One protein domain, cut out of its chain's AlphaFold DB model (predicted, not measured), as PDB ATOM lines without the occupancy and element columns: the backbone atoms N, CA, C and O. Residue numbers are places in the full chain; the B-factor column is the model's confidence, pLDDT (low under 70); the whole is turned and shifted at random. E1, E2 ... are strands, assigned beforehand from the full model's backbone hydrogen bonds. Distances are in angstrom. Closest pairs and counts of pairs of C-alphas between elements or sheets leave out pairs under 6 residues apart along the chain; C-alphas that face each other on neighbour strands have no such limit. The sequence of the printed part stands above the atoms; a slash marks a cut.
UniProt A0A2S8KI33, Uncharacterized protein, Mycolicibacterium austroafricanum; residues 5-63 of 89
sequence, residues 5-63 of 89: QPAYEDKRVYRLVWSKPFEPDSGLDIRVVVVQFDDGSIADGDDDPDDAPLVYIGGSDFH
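What this domain is: This is residues 5 to 63 of the 89 residues of an uncharacterized protein of Mycolicibacterium austroafricanum (UniProt A0A2S8KI33). Little of this domain is regular structure: one twisted sheet of four strands between long loops, in which the hairpin E1-E2, its loop 19 to 29 and residues 5 to 12 make the long axis, and the small hairpin E3-E4 sits beside residues 30 to 33 of E2. The printed part has 59 residues, of which the named elements hold only 21, and the class is all strand, with no named helix; E1 E2 E3 E4 is the order along the chain and across the sheet, an antiparallel meander, each strand the antiparallel neighbour of the one before. The whole is a rod, 40 by 18 by 16 A, only just loose, close to compact, with a radius of gyration of the C-alphas of 12.8 A.

How they stand to each other: Inner strand E2, residues 30 to 37, is staggered: residues 33 to 37 pair with E1, residues 13 to 18 (N 15 to O 36, 2.9 A), and 30 to 33 with E3, residues 54 to 57 (N 56 to O 31, 2.8 A). E3 pairs with edge strand E4, residues 60 to 62 (N 55 to O 62, 2.8 A). E1 is apart from E3 and E4.

Where its parts are: E2 is 23.0 A long and E1 16.6 A, from C-alpha 13 at (39.125, 31.968, -21.519); E3 is 9.6 A and E4 6.7 A, to C-alpha 62 at (42.523, 10.705, -11.341).

The domain as a whole: The printed part has no cut. The links E1 to E2 and E2 to E3 are long. Residues 8 to 11 are under pLDDT 70.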
ATOM      1  N   GLN A   5      34.724  29.947 -19.666       86.31
ATOM      2  CA  GLN A   5      34.929  30.586 -18.375       86.31
ATOM      3  C   GLN A   5      36.137  31.531 -18.452       86.31
ATOM      4  O   GLN A   5      37.099  31.242 -19.166       86.31
ATOM      5  N   PRO A   6      36.109  32.680 -17.758       82.94
ATOM      6  CA  PRO A   6      37.266  33.562 -17.683       82.94
ATOM      7  C   PRO A   6      38.359  32.940 -16.804       82.94
ATOM      8  O   PRO A   6      38.083  32.553 -15.671       82.94
ATOM      9  N   ALA A   7      39.603  32.899 -17.287       74.12
ATOM     10  CA  ALA A   7      40.760  32.654 -16.431       74.12
ATOM     11  C   ALA A   7      41.018  33.908 -15.581       74.12
ATOM     12  O   ALA A   7      40.998  35.031 -16.096       74.12
ATOM     13  N   TYR A   8      41.231  33.729 -14.275       65.31
ATOM     14  CA  TYR A   8      41.255  34.832 -13.308       65.31
ATOM     15  C   TYR A   8      42.412  35.828 -13.512       65.31
ATOM     16  O   TYR A   8      42.266  36.983 -13.112       65.31
ATOM     17  N   GLU A   9      43.516  35.432 -14.161       65.19
ATOM     18  CA  GLU A   9      44.748  36.244 -14.186       65.19
ATOM     19  C   GLU A   9      45.197  36.712 -15.589       65.19
ATOM     20  O   GLU A   9      45.708  37.825 -15.714       65.19
ATOM     21  N   ASP A  10      44.885  35.982 -16.669       63.38
ATOM     22  CA  ASP A  10      45.578  36.174 -17.963       63.38
ATOM     23  C   ASP A  10      44.721  36.642 -19.150       63.38
ATOM     24  O   ASP A  10      45.172  36.626 -20.296       63.38
ATOM     25  N   LYS A  11      43.471  37.071 -18.929       65.38
ATOM     26  CA  LYS A  11      42.488  37.377 -20.003       65.38
ATOM     27  C   LYS A  11      42.202  36.210 -20.964       65.38
ATOM     28  O   LYS A  11      41.440  36.398 -21.910       65.38
ATOM     29  N   ARG A  12      42.787  35.035 -20.733       78.19
ATOM     30  CA  ARG A  12      42.445  33.792 -21.419       78.19
ATOM     31  C   ARG A  12      41.062  33.344 -20.977       78.19
ATOM     32  O   ARG A  12      40.671  33.551 -19.828       78.19
ATOM     33  N   VAL A  13      40.317  32.736 -21.886       90.19
ATOM     34  CA  VAL A  13      39.125  31.968 -21.519       90.19
ATOM     35  C   VAL A  13      39.417  30.489 -21.707       90.19
ATOM     36  O   VAL A  13      40.161  30.105 -22.608       90.19
ATOM     37  N   TYR A  14      38.842  29.665 -20.844       92.06
ATOM     38  CA  TYR A  14      38.987  28.219 -20.897       92.06
ATOM     39  C   TYR A  14      37.623  27.537 -20.864       92.06
ATOM     40  O   TYR A  14      36.615  28.145 -20.513       92.06
ATOM     41  N   ARG A  15      37.570  26.265 -21.237       94.19
ATOM     42  CA  ARG A  15      36.391  25.415 -21.071       94.19
ATOM     43  C   ARG A  15      36.811  24.021 -20.649       94.19
ATOM     44  O   ARG A  15      37.909  23.578 -20.979       94.19
ATOM     45  N   LEU A  16      35.897  23.304 -20.008       94.62
ATOM     46  CA  LEU A  16      36.066  21.879 -19.755       94.62
ATOM     47  C   LEU A  16      35.537  21.084 -20.946       94.62
ATOM     48  O   LEU A  16      34.353  21.157 -21.279       94.62
ATOM     49  N   VAL A  17      36.407  20.306 -21.583       95.94
ATOM     50  CA  VAL A  17      36.029  19.406 -22.675       95.94
ATOM     51  C   VAL A  17      35.966  17.987 -22.141       95.94
ATOM     52  O   VAL A  17      36.971  17.418 -21.724       95.94
ATOM     53  N   TRP A  18      34.771  17.409 -22.192       96.31
ATOM     54  CA  TRP A  18      34.508  16.050 -21.738       96.31
ATOM     55  C   TRP A  18      34.454  15.084 -22.921       96.31
ATOM     56  O   TRP A  18      33.822  15.369 -23.944       96.31
ATOM     57  N   SER A  19      35.067  13.910 -22.776       97.12
ATOM     58  CA  SER A  19      34.852  12.808 -23.714       97.12
ATOM     59  C   SER A  19      33.420  12.275 -23.619       97.12
ATOM     60  O   SER A  19      32.682  12.528 -22.662       97.12
ATOM     61  N   LYS A  20      33.031  11.442 -24.590       96.00
ATOM     62  CA  LYS A  20      31.889  10.543 -24.385       96.00
ATOM     63  C   LYS A  20      32.204   9.569 -23.234       96.00
ATOM     64  O   LYS A  20      33.383   9.250 -23.049       96.00
ATOM     65  N   PRO A  21      31.188   9.089 -22.493       95.12
ATOM     66  CA  PRO A  21      31.371   8.003 -21.537       95.12
ATOM     67  C   PRO A  21      31.949   6.762 -22.219       95.12
ATOM     68  O   PRO A  21      31.489   6.388 -23.300       95.12
ATOM     69  N   PHE A  22      32.940   6.133 -21.590       93.75
ATOM     70  CA  PHE A  22      33.536   4.887 -22.079       93.75
ATOM     71  C   PHE A  22      32.685   3.657 -21.738       93.75
ATOM     72  O   PHE A  22      32.657   2.714 -22.517       93.75
ATOM     73  N   GLU A  23      31.950   3.695 -20.623       88.00
ATOM     74  CA  GLU A  23      31.111   2.589 -20.131       88.00
ATOM     75  C   GLU A  23      29.713   3.094 -19.718       88.00
ATOM     76  O   GLU A  23      29.348   3.039 -18.539       88.00
ATOM     77  N   PRO A  24      28.916   3.631 -20.666       83.88
ATOM     78  CA  PRO A  24      27.668   4.339 -20.363       83.88
ATOM     79  C   PRO A  24      26.619   3.488 -19.630       83.88
ATOM     80  O   PRO A  24      25.809   4.035 -18.886       83.88
ATOM     81  N   ASP A  25      26.646   2.164 -19.804       91.00
ATOM     82  CA  ASP A  25      25.651   1.245 -19.235       91.00
ATOM     83  C   ASP A  25      26.078   0.641 -17.884       91.00
ATOM     84  O   ASP A  25      25.299  -0.056 -17.235       91.00
ATOM     85  N   SER A  26      27.310   0.903 -17.433       85.56
ATOM     86  CA  SER A  26      27.866   0.305 -16.210       85.56
ATOM     87  C   SER A  26      27.330   0.922 -14.910       85.56
ATOM     88  O   SER A  26      27.573   0.396 -13.824       85.56
ATOM     89  N   GLY A  27      26.638   2.062 -15.000       87.56
ATOM     90  CA  GLY A  27      26.293   2.902 -13.850       87.56
ATOM     91  C   GLY A  27      27.479   3.691 -13.275       87.56
ATOM     92  O   GLY A  27      27.271   4.548 -12.419       87.56
ATOM     93  N   LEU A  28      28.701   3.439 -13.757       89.62
ATOM     94  CA  LEU A  28      29.901   4.218 -13.473       89.62
ATOM     95  C   LEU A  28      30.165   5.181 -14.631       89.62
ATOM     96  O   LEU A  28      30.345   4.778 -15.778       89.62
ATOM     97  N   ASP A  29      30.210   6.469 -14.318       93.12
ATOM     98  CA  ASP A  29      30.589   7.486 -15.289       93.12
ATOM     99  C   ASP A  29      32.113   7.529 -15.430       93.12
ATOM    100  O   ASP A  29      32.807   7.948 -14.503       93.12
ATOM    101  N   ILE A  30      32.616   7.050 -16.571       95.94
ATOM    102  CA  ILE A  30      34.044   6.999 -16.897       95.94
ATOM    103  C   ILE A  30      34.300   7.877 -18.116       95.94
ATOM    104  O   ILE A  30      33.874   7.542 -19.228       95.94
ATOM    105  N   ARG A  31      35.000   8.996 -17.920       97.31
ATOM    106  CA  ARG A  31      35.280   9.999 -18.957       97.31
ATOM    107  C   ARG A  31      36.665  10.606 -18.789       97.31
ATOM    108  O   ARG A  31      37.240  10.584 -17.711       97.31
ATOM    109  N   VAL A  32      37.177  11.180 -19.869       97.31
ATOM    110  CA  VAL A  32      38.300  12.119 -19.817       97.31
ATOM    111  C   VAL A  32      37.735  13.531 -19.748       97.31
ATOM    112  O   VAL A  32      36.771  13.839 -20.458       97.31
ATOM    113  N   VAL A  33      38.351  14.380 -18.935       96.12
ATOM    114  CA  VAL A  33      38.121  15.824 -18.919       96.12
ATOM    115  C   VAL A  33      39.449  16.546 -19.105       96.12
ATOM    116  O   VAL A  33      40.481  16.116 -18.593       96.12
ATOM    117  N   VAL A  34      39.424  17.618 -19.891       96.75
ATOM    118  CA  VAL A  34      40.577  18.496 -20.098       96.75
ATOM    119  C   VAL A  34      40.151  19.953 -20.016       96.75
ATOM    120  O   VAL A  34      39.050  20.303 -20.460       96.75
ATOM    121  N   VAL A  35      41.042  20.802 -19.517       95.00
ATOM    122  CA  VAL A  35      40.933  22.252 -19.671       95.00
ATOM    123  C   VAL A  35      41.471  22.628 -21.050       95.00
ATOM    124  O   VAL A  35      42.618  22.337 -21.387       95.00
ATOM    125  N   GLN A  36      40.628  23.249 -21.873       94.56
ATOM    126  CA  GLN A  36      41.012  23.786 -23.177       94.56
ATOM    127  C   GLN A  36      40.949  25.309 -23.161       94.56
ATOM    128  O   GLN A  36      39.902  25.863 -22.827       94.56
ATOM    129  N   PHE A  37      42.018  25.969 -23.600       92.44
ATOM    130  CA  PHE A  37      42.077  27.421 -23.774       92.44
ATOM    131  C   PHE A  37      41.500  27.872 -25.124       92.44
ATOM    132  O   PHE A  37      41.277  27.074 -26.038       92.44
ATOM    133  N   ASP A  38      41.234  29.170 -25.253       92.25
ATOM    134  CA  ASP A  38      40.676  29.814 -26.450       92.25
ATOM    135  C   ASP A  38      41.514  29.652 -27.723       92.25
ATOM    136  O   ASP A  38      40.960  29.574 -28.822       92.25
ATOM    137  N   ASP A  39      42.832  29.544 -27.581       91.94
ATOM    138  CA  ASP A  39      43.762  29.217 -28.665       91.94
ATOM    139  C   ASP A  39      43.731  27.730 -29.080       91.94
ATOM    140  O   ASP A  39      44.390  27.327 -30.042       91.94
ATOM    141  N   GLY A  40      42.920  26.918 -28.396       92.19
ATOM    142  CA  GLY A  40      42.717  25.498 -28.650       92.19
ATOM    143  C   GLY A  40      43.720  24.582 -27.950       92.19
ATOM    144  O   GLY A  40      43.538  23.361 -28.022       92.19
ATOM    145  N   SER A  41      44.734  25.134 -27.276       93.81
ATOM    146  CA  SER A  41      45.680  24.360 -26.474       93.81
ATOM    147  C   SER A  41      45.007  23.729 -25.255       93.81
ATOM    148  O   SER A  41      43.932  24.149 -24.820       93.81
ATOM    149  N   ILE A  42      45.629  22.670 -24.741       94.81
ATOM    150  CA  ILE A  42      45.169  21.924 -23.573       94.81
ATOM    151  C   ILE A  42      46.155  22.189 -22.445       94.81
ATOM    152  O   ILE A  42      47.360  22.097 -22.685       94.81
ATOM    153  N   ALA A  43      45.652  22.510 -21.256       93.56
ATOM    154  CA  ALA A  43      46.493  22.610 -20.072       93.56
ATOM    155  C   ALA A  43      47.099  21.235 -19.759       93.56
ATOM    156  O   ALA A  43      46.413  20.213 -19.814       93.56
ATOM    157  N   ASP A  44      48.395  21.201 -19.482       92.06
ATOM    158  CA  ASP A  44      49.141  19.989 -19.136       92.06
ATOM    159  C   ASP A  44      49.331  19.813 -17.624       92.06
ATOM    160  O   ASP A  44      49.679  18.718 -17.183       92.06
ATOM    161  N   GLY A  45      49.022  20.852 -16.845       88.62
ATOM    162  CA  GLY A  45      49.130  20.868 -15.392       88.62
ATOM    163  C   GLY A  45      50.406  21.510 -14.847       88.62
ATOM    164  O   GLY A  45      50.623  21.447 -13.638       88.62
ATOM    165  N   ASP A  46      51.253  22.103 -15.699       88.19
ATOM    166  CA  ASP A  46      52.506  22.734 -15.256       88.19
ATOM    167  C   ASP A  46      52.259  23.999 -14.408       88.19
ATOM    168  O   ASP A  46      52.983  24.243 -13.437       88.19
ATOM    169  N   ASP A  47      51.235  24.784 -14.757       83.94
ATOM    170  CA  ASP A  47      50.854  26.010 -14.037       83.94
ATOM    171  C   ASP A  47      49.924  25.717 -12.845       83.94
ATOM    172  O   ASP A  47      50.134  26.238 -11.746       83.94
ATOM    173  N   ASP A  48      48.922  24.854 -13.049       84.06
ATOM    174  CA  ASP A  48      48.019  24.348 -12.013       84.06
ATOM    175  C   ASP A  48      47.770  22.842 -12.231       84.06
ATOM    176  O   ASP A  48      47.170  22.465 -13.242       84.06
ATOM    177  N   PRO A  49      48.203  21.962 -11.310       83.62
ATOM    178  CA  PRO A  49      47.971  20.523 -11.414       83.62
ATOM    179  C   PRO A  49      46.492  20.135 -11.550       83.62
ATOM    180  O   PRO A  49      46.203  19.087 -12.133       83.62
ATOM    181  N   ASP A  50      45.571  20.962 -11.044       83.31
ATOM    182  CA  ASP A  50      44.128  20.717 -11.122       83.31
ATOM    183  C   ASP A  50      43.567  20.952 -12.542       83.31
ATOM    184  O   ASP A  50      42.508  20.420 -12.882       83.31
ATOM    185  N   ASP A  51      44.298  21.671 -13.404       88.62
ATOM    186  CA  ASP A  51      43.935  21.903 -14.809       88.62
ATOM    187  C   ASP A  51      44.457  20.808 -15.759       88.62
ATOM    188  O   ASP A  51      44.116  20.789 -16.949       88.62
ATOM    189  N   ALA A  52      45.278  19.879 -15.254       94.12
ATOM    190  CA  ALA A  52      45.839  18.786 -16.040       94.12
ATOM    191  C   ALA A  52      44.744  17.911 -16.687       94.12
ATOM    192  O   ALA A  52      43.591  17.886 -16.250       94.12
ATOM    193  N   PRO A  53      45.072  17.097 -17.707       97.12
ATOM    194  CA  PRO A  53      44.145  16.088 -18.202       97.12
ATOM    195  C   PRO A  53      43.822  15.064 -17.108       97.12
ATOM    196  O   PRO A  53      44.727  14.411 -16.581       97.12
ATOM    197  N   LEU A  54      42.535  14.868 -16.817       97.00
ATOM    198  CA  LEU A  54      42.062  13.969 -15.761       97.00
ATOM    199  C   LEU A  54      41.129  12.887 -16.313       97.00
ATOM    200  O   LEU A  54      40.438  13.054 -17.324       97.00
ATOM    201  N   VAL A  55      41.113  11.747 -15.626       97.19
ATOM    202  CA  VAL A  55      40.156  10.659 -15.828       97.19
ATOM    203  C   VAL A  55      39.139  10.711 -14.696       97.19
ATOM    204  O   VAL A  55      39.461  10.399 -13.552       97.19
ATOM    205  N   TYR A  56      37.905  11.067 -15.030       95.75
ATOM    206  CA  TYR A  56      36.777  11.041 -14.111       95.75
ATOM    207  C   TYR A  56      36.212   9.626 -14.031       95.75
ATOM    208  O   TYR A  56      35.903   9.016 -15.058       95.75
ATOM    209  N   ILE A  57      36.061   9.110 -12.813       94.50
ATOM    210  CA  ILE A  57      35.473   7.806 -12.511       94.50
ATOM    211  C   ILE A  57      34.491   7.987 -11.353       94.50
ATOM    212  O   ILE A  57      34.890   8.120 -10.198       94.50
ATOM    213  N   GLY A  58      33.193   7.972 -11.654       90.69
ATOM    214  CA  GLY A  58      32.131   7.823 -10.653       90.69
ATOM    215  C   GLY A  58      32.133   8.855  -9.517       90.69
ATOM    216  O   GLY A  58      31.752   8.510  -8.400       90.69
ATOM    217  N   GLY A  59      32.554  10.098  -9.774       90.88
ATOM    218  CA  GLY A  59      32.613  11.158  -8.757       90.88
ATOM    219  C   GLY A  59      34.012  11.511  -8.266       90.88
ATOM    220  O   GLY A  59      34.134  12.332  -7.361       90.88
ATOM    221  N   SER A  60      35.055  10.894  -8.812       94.31
ATOM    222  CA  SER A  60      36.447  11.192  -8.469       94.31
ATOM    223  C   SER A  60      37.291  11.355  -9.722       94.31
ATOM    224  O   SER A  60      37.056  10.672 -10.717       94.31
ATOM    225  N   ASP A  61      38.287  12.227  -9.641       94.12
ATOM    226  CA  ASP A  61      39.222  12.517 -10.720       94.12
ATOM    227  C   ASP A  61      40.589  11.910 -10.413       94.12
ATOM    228  O   ASP A  61      41.064  11.936  -9.276       94.12
ATOM    229  N   PHE A  62      41.217  11.343 -11.437       95.56
ATOM    230  CA  PHE A  62      42.523  10.705 -11.341       95.56
ATOM    231  C   PHE A  62      43.434  11.231 -12.440       95.56
ATOM    232  O   PHE A  62      43.014  11.340 -13.597       95.56
ATOM    233  N   HIS A  63      44.711  11.450 -12.127       95.69
ATOM    234  CA  HIS A  63      45.701  11.593 -13.186       95.69
ATOM    235  C   HIS A  63      45.765  10.305 -14.029       95.69
ATOM    236  O   HIS A  63      45.507   9.209 -13.517       95.69
TER     237      HIS A  63